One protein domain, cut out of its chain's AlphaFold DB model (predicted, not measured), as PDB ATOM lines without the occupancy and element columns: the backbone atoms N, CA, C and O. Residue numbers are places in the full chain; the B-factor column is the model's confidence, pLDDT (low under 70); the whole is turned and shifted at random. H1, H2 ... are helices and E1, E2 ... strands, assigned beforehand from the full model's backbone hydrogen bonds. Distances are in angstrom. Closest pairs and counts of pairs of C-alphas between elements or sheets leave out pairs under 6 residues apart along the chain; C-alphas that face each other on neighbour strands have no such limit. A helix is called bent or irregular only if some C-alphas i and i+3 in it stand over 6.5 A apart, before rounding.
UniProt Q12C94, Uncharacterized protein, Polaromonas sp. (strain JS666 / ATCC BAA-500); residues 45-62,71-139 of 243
ATOM      1  N   ARG A  45     -31.561 -11.106 -29.198       36.94
ATOM      2  CA  ARG A  45     -31.148 -10.879 -27.804       36.94
ATOM      3  C   ARG A  45     -32.405 -10.725 -26.952       36.94
ATOM      4  O   ARG A  45     -33.169  -9.779 -27.149       36.94
ATOM      5  N   VAL A  46     -32.627 -11.666 -26.039       39.03
ATOM      6  CA  VAL A  46     -33.757 -11.650 -25.102       39.03
ATOM      7  C   VAL A  46     -33.335 -10.867 -23.859       39.03
ATOM      8  O   VAL A  46     -32.390 -11.252 -23.178       39.03
ATOM      9  N   ASN A  47     -34.007  -9.750 -23.580       39.56
ATOM     10  CA  ASN A  47     -33.776  -8.934 -22.389       39.56
ATOM     11  C   ASN A  47     -34.989  -9.020 -21.458       39.56
ATOM     12  O   ASN A  47     -36.102  -8.657 -21.843       39.56
ATOM     13  N   TYR A  48     -34.771  -9.487 -20.230       37.09
ATOM     14  CA  TYR A  48     -35.802  -9.591 -19.200       37.09
ATOM     15  C   TYR A  48     -35.754  -8.367 -18.280       37.09
ATOM     16  O   TYR A  48     -34.749  -8.132 -17.611       37.09
ATOM     17  N   ASN A  49     -36.837  -7.585 -18.225       39.41
ATOM     18  CA  ASN A  49     -36.960  -6.489 -17.264       39.41
ATOM     19  C   ASN A  49     -37.758  -6.953 -16.036       39.41
ATOM     20  O   ASN A  49     -38.985  -7.084 -16.091       39.41
ATOM     21  N   SER A  50     -37.057  -7.155 -14.917       35.47
ATOM     22  CA  SER A  50     -37.627  -7.646 -13.657       35.47
ATOM     23  C   SER A  50     -38.615  -6.684 -12.992       35.47
ATOM     24  O   SER A  50     -39.467  -7.144 -12.236       35.47
ATOM     25  N   LYS A  51     -38.561  -5.379 -13.294       35.31
ATOM     26  CA  LYS A  51     -39.468  -4.380 -12.702       35.31
ATOM     27  C   LYS A  51     -40.859  -4.388 -13.341       35.31
ATOM     28  O   LYS A  51     -41.838  -4.161 -12.647       35.31
ATOM     29  N   ASN A  52     -40.955  -4.715 -14.634       36.84
ATOM     30  CA  ASN A  52     -42.216  -4.664 -15.389       36.84
ATOM     31  C   ASN A  52     -42.696  -6.035 -15.904       36.84
ATOM     32  O   ASN A  52     -43.665  -6.079 -16.657       36.84
ATOM     33  N   ARG A  53     -42.012  -7.140 -15.552       36.91
ATOM     34  CA  ARG A  53     -42.271  -8.510 -16.058       36.91
ATOM     35  C   ARG A  53     -42.452  -8.575 -17.587       36.91
ATOM     36  O   ARG A  53     -43.251  -9.355 -18.098       36.91
ATOM     37  N   ARG A  54     -41.732  -7.729 -18.331       30.98
ATOM     38  CA  ARG A  54     -41.796  -7.651 -19.799       30.98
ATOM     39  C   ARG A  54     -40.510  -8.197 -20.403       30.98
ATOM     40  O   ARG A  54     -39.413  -7.814 -19.990       30.98
ATOM     41  N   ILE A  55     -40.669  -9.084 -21.381       35.50
ATOM     42  CA  ILE A  55     -39.581  -9.640 -22.186       35.50
ATOM     43  C   ILE A  55     -39.449  -8.771 -23.437       35.50
ATOM     44  O   ILE A  55     -40.414  -8.602 -24.178       35.50
ATOM     45  N   PHE A  56     -38.260  -8.224 -23.673       35.94
ATOM     46  CA  PHE A  56     -37.938  -7.486 -24.890       35.94
ATOM     47  C   PHE A  56     -37.076  -8.364 -25.793       35.94
ATOM     48  O   PHE A  56     -35.967  -8.741 -25.413       35.94
ATOM     49  N   ILE A  57     -37.568  -8.666 -26.993       38.38
ATOM     50  CA  ILE A  57     -36.787  -9.330 -28.038       38.38
ATOM     51  C   ILE A  57     -36.459  -8.264 -29.080       38.38
ATOM     52  O   ILE A  57     -37.349  -7.780 -29.774       38.38
ATOM     53  N   LYS A  58     -35.189  -7.854 -29.158       36.75
ATOM     54  CA  LYS A  58     -34.723  -6.969 -30.236       36.75
ATOM     55  C   LYS A  58     -34.209  -7.832 -31.384       36.75
ATOM     56  O   LYS A  58     -33.250  -8.581 -31.197       36.75
ATOM     57  N   THR A  59     -34.843  -7.720 -32.549       42.28
ATOM     58  CA  THR A  59     -34.297  -8.216 -33.816       42.28
ATOM     59  C   THR A  59     -33.249  -7.230 -34.336       42.28
ATOM     60  O   THR A  59     -33.347  -6.021 -34.117       42.28
ATOM     61  N   THR A  60     -32.229  -7.733 -35.027       39.91
ATOM     62  CA  THR A  60     -31.137  -6.929 -35.605       39.91
ATOM     63  C   THR A  60     -31.556  -6.064 -36.800       39.91
ATOM     64  O   THR A  60     -30.759  -5.250 -37.248       39.91
ATOM     65  N   SER A  61     -32.787  -6.192 -37.314       40.84
ATOM     66  CA  SER A  61     -33.188  -5.614 -38.606       40.84
ATOM     67  C   SER A  61     -34.139  -4.411 -38.564       40.84
ATOM     68  O   SER A  61     -34.515  -3.937 -39.627       40.84
ATOM     69  N   GLY A  62     -34.536  -3.890 -37.396       42.25
ATOM     70  CA  GLY A  62     -35.211  -2.578 -37.287       42.25
ATOM     71  C   GLY A  62     -36.552  -2.385 -38.027       42.25
ATOM     72  O   GLY A  62     -37.122  -1.301 -37.953       42.25
ATOM     73  N   SER A  71     -55.788  -9.653 -32.006       68.56
ATOM     74  CA  SER A  71     -57.048  -9.651 -31.258       68.56
ATOM     75  C   SER A  71     -57.272 -10.989 -30.537       68.56
ATOM     76  O   SER A  71     -56.569 -11.971 -30.803       68.56
ATOM     77  N   GLY A  72     -58.254 -11.029 -29.627       75.00
ATOM     78  CA  GLY A  72     -58.612 -12.235 -28.869       75.00
ATOM     79  C   GLY A  72     -57.954 -12.335 -27.492       75.00
ATOM     80  O   GLY A  72     -57.575 -13.425 -27.076       75.00
ATOM     81  N   TRP A  73     -57.819 -11.209 -26.780       80.88
ATOM     82  CA  TRP A  73     -57.242 -11.163 -25.427       80.88
ATOM     83  C   TRP A  73     -58.004 -12.042 -24.419       80.88
ATOM     84  O   TRP A  73     -57.410 -12.583 -23.494       80.88
ATOM     85  N   GLU A  74     -59.300 -12.269 -24.648       85.50
ATOM     86  CA  GLU A  74     -60.156 -13.189 -23.879       85.50
ATOM     87  C   GLU A  74     -59.644 -14.640 -23.886       85.50
ATOM     88  O   GLU A  74     -59.885 -15.406 -22.956       85.50
ATOM     89  N   ALA A  75     -58.899 -15.036 -24.923       85.75
ATOM     90  CA  ALA A  75     -58.331 -16.373 -25.032       85.75
ATOM     91  C   ALA A  75     -56.987 -16.529 -24.296       85.75
ATOM     92  O   ALA A  75     -56.465 -17.642 -24.253       85.75
ATOM     93  N   LEU A  76     -56.417 -15.468 -23.706       87.94
ATOM     94  CA  LEU A  76     -55.102 -15.535 -23.050       87.94
ATOM     95  C   LEU A  76     -55.085 -16.434 -21.822       87.94
ATOM     96  O   LEU A  76     -54.216 -17.293 -21.725       87.94
ATOM     97  N   ALA A  77     -56.039 -16.255 -20.907       87.38
ATOM     98  CA  ALA A  77     -56.117 -17.077 -19.701       87.38
ATOM     99  C   ALA A  77     -56.302 -18.560 -20.068       87.38
ATOM    100  O   ALA A  77     -55.640 -19.434 -19.515       87.38
ATOM    101  N   ARG A  78     -57.122 -18.839 -21.094       89.62
ATOM    102  CA  ARG A  78     -57.283 -20.191 -21.650       89.62
ATOM    103  C   ARG A  78     -55.986 -20.725 -22.254       89.62
ATOM    104  O   ARG A  78     -55.658 -21.883 -22.035       89.62
ATOM    105  N   ALA A  79     -55.240 -19.904 -22.993       89.88
ATOM    106  CA  ALA A  79     -53.960 -20.300 -23.573       89.88
ATOM    107  C   ALA A  79     -52.904 -20.592 -22.497       89.88
ATOM    108  O   ALA A  79     -52.168 -21.562 -22.634       89.88
ATOM    109  N   GLN A  80     -52.854 -19.807 -21.418       91.12
ATOM    110  CA  GLN A  80     -51.965 -20.055 -20.277       91.12
ATOM    111  C   GLN A  80     -52.294 -21.389 -19.602       91.12
ATOM    112  O   GLN A  80     -51.427 -22.257 -19.520       91.12
ATOM    113  N   ASN A  81     -53.567 -21.606 -19.263       90.12
ATOM    114  CA  ASN A  81     -54.028 -22.879 -18.703       90.12
ATOM    115  C   ASN A  81     -53.746 -24.060 -19.648       90.12
ATOM    116  O   ASN A  81     -53.401 -25.148 -19.195       90.12
ATOM    117  N   ALA A  82     -53.875 -23.868 -20.963       88.69
ATOM    118  CA  ALA A  82     -53.595 -24.912 -21.945       88.69
ATOM    119  C   ALA A  82     -52.101 -25.256 -22.048       88.69
ATOM    120  O   ALA A  82     -51.785 -26.396 -22.359       88.69
ATOM    121  N   ILE A  83     -51.183 -24.317 -21.784       89.56
ATOM    122  CA  ILE A  83     -49.741 -24.615 -21.710       89.56
ATOM    123  C   ILE A  83     -49.430 -25.447 -20.468       89.56
ATOM    124  O   ILE A  83     -48.684 -26.417 -20.567       89.56
ATOM    125  N   GLU A  84     -49.998 -25.074 -19.322       87.25
ATOM    126  CA  GLU A  84     -49.769 -25.770 -18.050       87.25
ATOM    127  C   GLU A  84     -50.298 -27.208 -18.078       87.25
ATOM    128  O   GLU A  84     -49.657 -28.112 -17.550       87.25
ATOM    129  N   ASN A  85     -51.436 -27.423 -18.743       87.31
ATOM    130  CA  ASN A  85     -52.114 -28.719 -18.809       87.31
ATOM    131  C   ASN A  85     -51.851 -29.499 -20.113       87.31
ATOM    132  O   ASN A  85     -52.492 -30.526 -20.339       87.31
ATOM    133  N   ALA A  86     -50.965 -29.029 -21.001       86.38
ATOM    134  CA  ALA A  86     -50.726 -29.684 -22.290       86.38
ATOM    135  C   ALA A  86     -50.166 -31.104 -22.101       86.38
ATOM    136  O   ALA A  86     -49.060 -31.282 -21.590       86.38
ATOM    137  N   GLY A  87     -50.893 -32.113 -22.588       81.81
ATOM    138  CA  GLY A  87     -50.447 -33.509 -22.575       81.81
ATOM    139  C   GLY A  87     -49.645 -33.887 -23.820       81.81
ATOM    140  O   GLY A  87     -48.893 -34.862 -23.816       81.81
ATOM    141  N   THR A  88     -49.783 -33.114 -24.902       87.12
ATOM    142  CA  THR A  88     -49.095 -33.374 -26.171       87.12
ATOM    143  C   THR A  88     -48.333 -32.161 -26.698       87.12
ATOM    144  O   THR A  88     -48.692 -31.005 -26.484       87.12
ATOM    145  N   VAL A  89     -47.287 -32.427 -27.489       87.94
ATOM    146  CA  VAL A  89     -46.504 -31.374 -28.158       87.94
ATOM    147  C   VAL A  89     -47.381 -30.522 -29.083       87.94
ATOM    148  O   VAL A  89     -47.151 -29.325 -29.215       87.94
ATOM    149  N   GLU A  90     -48.387 -31.106 -29.740       87.25
ATOM    150  CA  GLU A  90     -49.258 -30.343 -30.640       87.25
ATOM    151  C   GLU A  90     -50.194 -29.406 -29.861       87.25
ATOM    152  O   GLU A  90     -50.367 -28.264 -30.280       87.25
ATOM    153  N   GLU A  91     -50.726 -29.835 -28.711       87.12
ATOM    154  CA  GLU A  91     -51.500 -28.971 -27.804       87.12
ATOM    155  C   GLU A  91     -50.656 -27.804 -27.288       87.12
ATOM    156  O   GLU A  91     -51.077 -26.650 -27.388       87.12
ATOM    157  N   LEU A  92     -49.424 -28.086 -26.847       91.19
ATOM    158  CA  LEU A  92     -48.484 -27.058 -26.406       91.19
ATOM    159  C   LEU A  92     -48.210 -26.035 -27.516       91.19
ATOM    160  O   LEU A  92     -48.290 -24.825 -27.291       91.19
ATOM    161  N   ARG A  93     -47.929 -26.503 -28.738       92.81
ATOM    162  CA  ARG A  93     -47.675 -25.628 -29.893       92.81
ATOM    163  C   ARG A  93     -48.888 -24.768 -30.248       92.81
ATOM    164  O   ARG A  93     -48.715 -23.620 -30.653       92.81
ATOM    165  N   VAL A  94     -50.105 -25.299 -30.123       91.88
ATOM    166  CA  VAL A  94     -51.336 -24.529 -30.368       91.88
ATOM    167  C   VAL A  94     -51.519 -23.440 -29.317       91.88
ATOM    168  O   VAL A  94     -51.794 -22.294 -29.677       91.88
ATOM    169  N   ALA A  95     -51.316 -23.760 -28.041       92.44
ATOM    170  CA  ALA A  95     -51.418 -22.778 -26.969       92.44
ATOM    171  C   ALA A  95     -50.351 -21.671 -27.116       92.44
ATOM    172  O   ALA A  95     -50.661 -20.479 -27.038       92.44
ATOM    173  N   GLN A  96     -49.114 -22.043 -27.465       92.50
ATOM    174  CA  GLN A  96     -48.036 -21.098 -27.785       92.50
ATOM    175  C   GLN A  96     -48.358 -20.218 -29.002       92.50
ATOM    176  O   GLN A  96     -48.051 -19.028 -28.987       92.50
ATOM    177  N   ALA A  97     -49.023 -20.754 -30.030       93.06
ATOM    178  CA  ALA A  97     -49.434 -19.983 -31.205       93.06
ATOM    179  C   ALA A  97     -50.395 -18.828 -30.865       93.06
ATOM    180  O   ALA A  97     -50.456 -17.848 -31.608       93.06
ATOM    181  N   VAL A  98     -51.132 -18.928 -29.755       92.44
ATOM    182  CA  VAL A  98     -52.028 -17.878 -29.244       92.44
ATOM    183  C   VAL A  98     -51.303 -16.956 -28.272       92.44
ATOM    184  O   VAL A  98     -51.407 -15.735 -28.402       92.44
ATOM    185  N   LEU A  99     -50.549 -17.529 -27.334       92.44
ATOM    186  CA  LEU A  99     -49.896 -16.779 -26.267       92.44
ATOM    187  C   LEU A  99     -48.772 -15.876 -26.785       92.44
ATOM    188  O   LEU A  99     -48.691 -14.717 -26.386       92.44
ATOM    189  N   LEU A 100     -47.928 -16.374 -27.691       89.56
ATOM    190  CA  LEU A 100     -46.735 -15.661 -28.158       89.56
ATOM    191  C   LEU A 100     -47.060 -14.340 -28.886       89.56
ATOM    192  O   LEU A 100     -46.459 -13.318 -28.546       89.56
ATOM    193  N   PRO A 101     -48.036 -14.274 -29.814       89.94
ATOM    194  CA  PRO A 101     -48.436 -12.998 -30.400       89.94
ATOM    195  C   PRO A 101     -49.052 -12.032 -29.385       89.94
ATOM    196  O   PRO A 101     -48.780 -10.837 -29.439       89.94
ATOM    197  N   LEU A 102     -49.885 -12.530 -28.466       87.88
ATOM    198  CA  LEU A 102     -50.651 -11.690 -27.541       87.88
ATOM    199  C   LEU A 102     -49.779 -11.145 -26.400       87.88
ATOM    200  O   LEU A 102     -49.727  -9.939 -26.183       87.88
ATOM    201  N   GLN A 103     -49.057 -12.015 -25.696       86.31
ATOM    202  CA  GLN A 103     -48.265 -11.640 -24.523       86.31
ATOM    203  C   GLN A 103     -46.866 -11.124 -24.890       86.31
ATOM    204  O   GLN A 103     -46.335 -10.257 -24.193       86.31
ATOM    205  N   CYS A 104     -46.266 -11.635 -25.971       81.31
ATOM    206  CA  CYS A 104     -44.905 -11.271 -26.380       81.31
ATOM    207  C   CYS A 104     -44.857 -10.318 -27.585       81.31
ATOM    208  O   CYS A 104     -43.765  -9.906 -27.973       81.31
ATOM    209  N   GLY A 105     -46.003  -9.958 -28.178       83.81
ATOM    210  CA  GLY A 105     -46.068  -9.035 -29.317       83.81
ATOM    211  C   GLY A 105     -45.420  -9.572 -30.596       83.81
ATOM    212  O   GLY A 105     -45.043  -8.791 -31.467       83.81
ATOM    213  N   LEU A 106     -45.245 -10.894 -30.704       85.94
ATOM    214  CA  LEU A 106     -44.593 -11.518 -31.852       85.94
ATOM    215  C   LEU A 106     -45.479 -11.475 -33.098       85.94
ATOM    216  O   LEU A 106     -46.697 -11.665 -33.035       85.94
ATOM    217  N   THR A 107     -44.854 -11.302 -34.265       88.06
ATOM    218  CA  THR A 107     -45.566 -11.471 -35.537       88.06
ATOM    219  C   THR A 107     -45.907 -12.947 -35.762       88.06
ATOM    220  O   THR A 107     -45.331 -13.850 -35.144       88.06
ATOM    221  N   LEU A 108     -46.847 -13.233 -36.667       89.94
ATOM    222  CA  LEU A 108     -47.222 -14.617 -36.988       89.94
ATOM    223  C   LEU A 108     -46.062 -15.408 -37.601       89.94
ATOM    224  O   LEU A 108     -45.954 -16.610 -37.370       89.94
ATOM    225  N   GLU A 109     -45.187 -14.735 -38.346       88.38
ATOM    226  CA  GLU A 109     -43.984 -15.329 -38.933       88.38
ATOM    227  C   GLU A 109     -42.970 -15.707 -37.856       88.38
ATOM    228  O   GLU A 109     -42.536 -16.857 -37.801       88.38
ATOM    229  N   GLN A 110     -42.669 -14.777 -36.946       86.69
ATOM    230  CA  GLN A 110     -41.760 -15.016 -35.823       86.69
ATOM    231  C   GLN A 110     -42.297 -16.100 -34.884       86.69
ATOM    232  O   GLN A 110     -41.558 -16.977 -34.443       86.69
ATOM    233  N   THR A 111     -43.604 -16.081 -34.620       91.12
ATOM    234  CA  THR A 111     -44.281 -17.113 -33.824       91.12
ATOM    235  C   THR A 111     -44.186 -18.474 -34.506       91.12
ATOM    236  O   THR A 111     -43.903 -19.475 -33.853       91.12
ATOM    237  N   GLY A 112     -44.378 -18.523 -35.826       91.25
ATOM    238  CA  GLY A 112     -44.206 -19.743 -36.608       91.25
ATOM    239  C   GLY A 112     -42.794 -20.303 -36.469       91.25
ATOM    240  O   GLY A 112     -42.636 -21.475 -36.136       91.25
ATOM    241  N   GLN A 113     -41.775 -19.460 -36.626       91.31
ATOM    242  CA  GLN A 113     -40.374 -19.854 -36.457       91.31
ATOM    243  C   GLN A 113     -40.085 -20.386 -35.046       91.31
ATOM    244  O   GLN A 113     -39.484 -21.449 -34.921       91.31
ATOM    245  N   ALA A 114     -40.569 -19.710 -34.000       88.12
ATOM    246  CA  ALA A 114     -40.378 -20.133 -32.611       88.12
ATOM    247  C   ALA A 114     -41.037 -21.491 -32.300       88.12
ATOM    248  O   ALA A 114     -40.494 -22.291 -31.543       88.12
ATOM    249  N   VAL A 115     -42.197 -21.765 -32.904       87.75
ATOM    250  CA  VAL A 115     -42.982 -22.998 -32.695       87.75
ATOM    251  C   VAL A 115     -42.575 -24.122 -33.673       87.75
ATOM    252  O   VAL A 115     -42.966 -25.282 -33.504       87.75
ATOM    253  N   GLY A 116     -41.783 -23.807 -34.706       89.81
ATOM    254  CA  GLY A 116     -41.388 -24.734 -35.775       89.81
ATOM    255  C   GLY A 116     -42.500 -25.008 -36.799       89.81
ATOM    256  O   GLY A 116     -42.631 -26.126 -37.302       89.81
ATOM    257  N   ARG A 117     -43.353 -24.018 -37.081       95.12
ATOM    258  CA  ARG A 117     -44.515 -24.098 -37.984       95.12
ATOM    259  C   ARG A 117     -44.582 -22.891 -38.927       95.12
ATOM    260  O   ARG A 117     -43.853 -21.918 -38.789       95.12
ATOM    261  N   THR A 118     -45.477 -22.943 -39.911       94.12
ATOM    262  CA  THR A 118     -45.687 -21.824 -40.841       94.12
ATOM    263  C   THR A 118     -46.591 -20.747 -40.234       94.12
ATOM    264  O   THR A 118     -47.461 -21.045 -39.413       94.12
ATOM    265  N   ALA A 119     -46.454 -19.497 -40.689       91.81
ATOM    266  CA  ALA A 119     -47.318 -18.390 -40.262       91.81
ATOM    267  C   ALA A 119     -48.812 -18.669 -40.528       91.81
ATOM    268  O   ALA A 119     -49.668 -18.353 -39.702       91.81
ATOM    269  N   ALA A 120     -49.130 -19.332 -41.648       92.62
ATOM    270  CA  ALA A 120     -50.492 -19.751 -41.983       92.62
ATOM    271  C   ALA A 120     -51.051 -20.783 -40.989       92.62
ATOM    272  O   ALA A 120     -52.225 -20.717 -40.621       92.62
ATOM    273  N   TRP A 121     -50.215 -21.720 -40.522       94.50
ATOM    274  CA  TRP A 121     -50.607 -22.658 -39.471       94.50
ATOM    275  C   TRP A 121     -50.907 -21.907 -38.172       94.50
ATOM    276  O   TRP A 121     -51.979 -22.109 -37.611       94.50
ATOM    277  N   VAL A 122     -50.040 -20.978 -37.752       93.44
ATOM    278  CA  VAL A 122     -50.256 -20.149 -36.551       93.44
ATOM    279  C   VAL A 122     -51.568 -19.372 -36.657       93.44
ATOM    280  O   VAL A 122     -52.397 -19.450 -35.755       93.44
ATOM    281  N   ALA A 123     -51.809 -18.681 -37.775       92.12
ATOM    282  CA  ALA A 123     -53.046 -17.933 -38.005       92.12
ATOM    283  C   ALA A 123     -54.296 -18.820 -37.874       92.12
ATOM    284  O   ALA A 123     -55.256 -18.455 -37.190       92.12
ATOM    285  N   ARG A 124     -54.264 -20.012 -38.483       93.25
ATOM    286  CA  ARG A 124     -55.352 -20.991 -38.399       93.25
ATOM    287  C   ARG A 124     -55.562 -21.484 -36.971       93.25
ATOM    288  O   ARG A 124     -56.703 -21.513 -36.524       93.25
ATOM    289  N   GLN A 125     -54.499 -21.868 -36.268       92.69
ATOM    290  CA  GLN A 125     -54.617 -22.372 -34.897       92.69
ATOM    291  C   GLN A 125     -55.152 -21.306 -33.951       92.69
ATOM    292  O   GLN A 125     -56.033 -21.602 -33.154       92.69
ATOM    293  N   ARG A 126     -54.717 -20.052 -34.105       92.38
ATOM    294  CA  ARG A 126     -55.279 -18.929 -33.348       92.38
ATOM    295  C   ARG A 126     -56.775 -18.777 -33.583       92.38
ATOM    296  O   ARG A 126     -57.527 -18.664 -32.624       92.38
ATOM    297  N   HIS A 127     -57.210 -18.808 -34.843       91.69
ATOM    298  CA  HIS A 127     -58.631 -18.717 -35.168       91.69
ATOM    299  C   HIS A 127     -59.432 -19.879 -34.566       91.69
ATOM    300  O   HIS A 127     -60.490 -19.649 -33.989       91.69
ATOM    301  N   LEU A 128     -58.923 -21.113 -34.668       91.31
ATOM    302  CA  LEU A 128     -59.576 -22.289 -34.088       91.31
ATOM    303  C   LEU A 128     -59.658 -22.192 -32.563       91.31
ATOM    304  O   LEU A 128     -60.730 -22.403 -32.015       91.31
ATOM    305  N   PHE A 129     -58.568 -21.813 -31.898       91.25
ATOM    306  CA  PHE A 129     -58.507 -21.703 -30.443       91.25
ATOM    307  C   PHE A 129     -59.429 -20.603 -29.902       91.25
ATOM    308  O   PHE A 129     -60.162 -20.815 -28.941       91.25
ATOM    309  N   ILE A 130     -59.445 -19.429 -30.547       90.06
ATOM    310  CA  ILE A 130     -60.348 -18.331 -30.171       90.06
ATOM    311  C   ILE A 130     -61.808 -18.760 -30.353       90.06
ATOM    312  O   ILE A 130     -62.616 -18.530 -29.457       90.06
ATOM    313  N   ALA A 131     -62.122 -19.428 -31.468       88.62
ATOM    314  CA  ALA A 131     -63.456 -19.940 -31.777       88.62
ATOM    315  C   ALA A 131     -63.830 -21.230 -31.018       88.62
ATOM    316  O   ALA A 131     -64.861 -21.819 -31.335       88.62
ATOM    317  N   ASP A 132     -62.985 -21.686 -30.086       86.94
ATOM    318  CA  ASP A 132     -63.166 -22.913 -29.299       86.94
ATOM    319  C   ASP A 132     -63.412 -24.173 -30.150       86.94
ATOM    320  O   ASP A 132     -64.134 -25.102 -29.791       86.94
ATOM    321  N   LYS A 133     -62.809 -24.204 -31.340       85.88
ATOM    322  CA  LYS A 133     -62.883 -25.335 -32.263       85.88
ATOM    323  C   LYS A 133     -61.765 -26.328 -31.957       85.88
ATOM    324  O   LYS A 133     -60.626 -25.918 -31.720       85.88
ATOM    325  N   PRO A 134     -62.029 -27.639 -32.066       80.50
ATOM    326  CA  PRO A 134     -61.009 -28.643 -31.812       80.50
ATOM    327  C   PRO A 134     -59.854 -28.534 -32.820       80.50
ATOM    328  O   PRO A 134     -60.065 -28.400 -34.029       80.50
ATOM    329  N   ILE A 135     -58.621 -28.657 -32.315       75.12
ATOM    330  CA  ILE A 135     -57.361 -28.628 -33.090       75.12
ATOM    331  C   ILE A 135     -57.379 -29.686 -34.200       75.12
ATOM    332  O   ILE A 135     -56.978 -29.454 -35.346       75.12
ATOM    333  N   LYS A 136     -57.884 -30.868 -33.850       72.25
ATOM    334  CA  LYS A 136     -58.197 -31.970 -34.750       72.25
ATOM    335  C   LYS A 136     -59.592 -32.450 -34.390       72.25
ATOM    336  O   LYS A 136     -59.816 -32.851 -33.258       72.25
ATOM    337  N   MET A 137     -60.507 -32.467 -35.357       69.38
ATOM    338  CA  MET A 137     -61.779 -33.161 -35.150       69.38
ATOM    339  C   MET A 137     -61.491 -34.644 -34.859       69.38
ATOM    340  O   MET A 137     -60.578 -35.184 -35.507       69.38
ATOM    341  N   PRO A 138     -62.213 -35.292 -33.932       67.00
ATOM    342  CA  PRO A 138     -62.154 -36.738 -33.718       67.00
ATOM    343  C   PRO A 138     -62.291 -37.496 -35.041       67.00
ATOM    344  O   PRO A 138     -62.938 -36.998 -35.968       67.00
ATOM    345  N   ALA A 139     -61.644 -38.655 -35.170       63.88
ATOM    346  CA  ALA A 139     -61.651 -39.410 -36.426       63.88
ATOM    347  C   ALA A 139     -63.085 -39.762 -36.857       63.88
ATOM    348  O   ALA A 139     -63.407 -39.682 -38.039       63.88
TER     349      ALA A 139
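This is residues 45 to 62 and 71 to 139 of the 243 residues of an uncharacterized protein of Polaromonas sp. (strain JS666 / ATCC BAA-500) (UniProt Q12C94). A narrow two-stranded hairpin, E1 and E2, lies at one end of the domain, off a cluster of four helices; H2 runs through the middle of the cluster, with H1 and H3 on opposite sides of it and H4 crossing it. At the other end of the long axis the last residues, 135 to 139, run off as a tail. The printed part has 87 residues, with two named strands followed by four named helices in the order E1, E2, H1, H2, H3, H4; the sheet order is E1 - E2, antiparallel, and the class is mostly helix. The whole is compact, with a radius of gyration of the C-alphas of 13.6 A, and elongated, spanning 44 by 27 by 24 A.

E1 is residues 45 to 49, 12.8 A long, and begins at C-alpha 45 (-31.148, -10.879, -27.804). E2 is residues 54 to 59, 15.9 A. H2, the longest helix, is residues 89 to 104, 20.2 A, and its C-alpha 89 is at (-46.504, -31.374, -28.158). H1 is residues 73 to 84, 18.0 A; it is irregular, but only just, with C-alphas 74 and 77 at 7.0 A, and its line is a rough one. H3 is residues 108 to 115, 10.3 A. H4 is residues 119 to 130, 16.5 A, and ends at C-alpha 130 (-60.348, -18.331, -30.171).

E1 and E2 form a hairpin, antiparallel at 159 degrees, with N 47 and O 56 within hydrogen-bond range at 2.9 A and N 49 and O 54 at 3.1 A. The closest C-alphas of E2 and H2, those of Ile 55 and Cys 104, are 7.0 A apart. H2 is the hub, with a kink of 33 degrees near residue 98. H1 and H2, a helical hairpin, touch at a steep tilt of 42 degrees, opposite ways; their closest C-alphas, of Ala 79 and Ala 95, are 4.9 A apart. H2 touches H3 at a steep tilt of 46 degrees, opposite ways, closest at C-alphas of Arg 93 and Val 115, 6.1 A. With residues 94 to 98 alone, H2 touches H4, about perpendicular at 90 degrees, closest at C-alphas of Val 98 and Arg 126, 5.3 A. H4 touches H3 with residues 119 to 123 alone, about perpendicular at 89 degrees, closest at C-alphas of Glu 109 and Ala 119, 4.7 A. H1 and H3 are apart. Every O i to N i+4 pair is within hydrogen-bond range in H3 and H4, against 6 of 8 in H1 and 10 of 12 in H2.

The two C-alphas farthest apart, of Lys 51 and Ala 139, are 47.8 A apart. Residues 63 to 70 are not printed; C-alphas 62 and 71 are 23.7 A apart across this cut. The links that are printed whole are tight. Mean pLDDT of the printed part is 77.1, and it is under 70 in residues 45 to 62, 71 and 137 to 139.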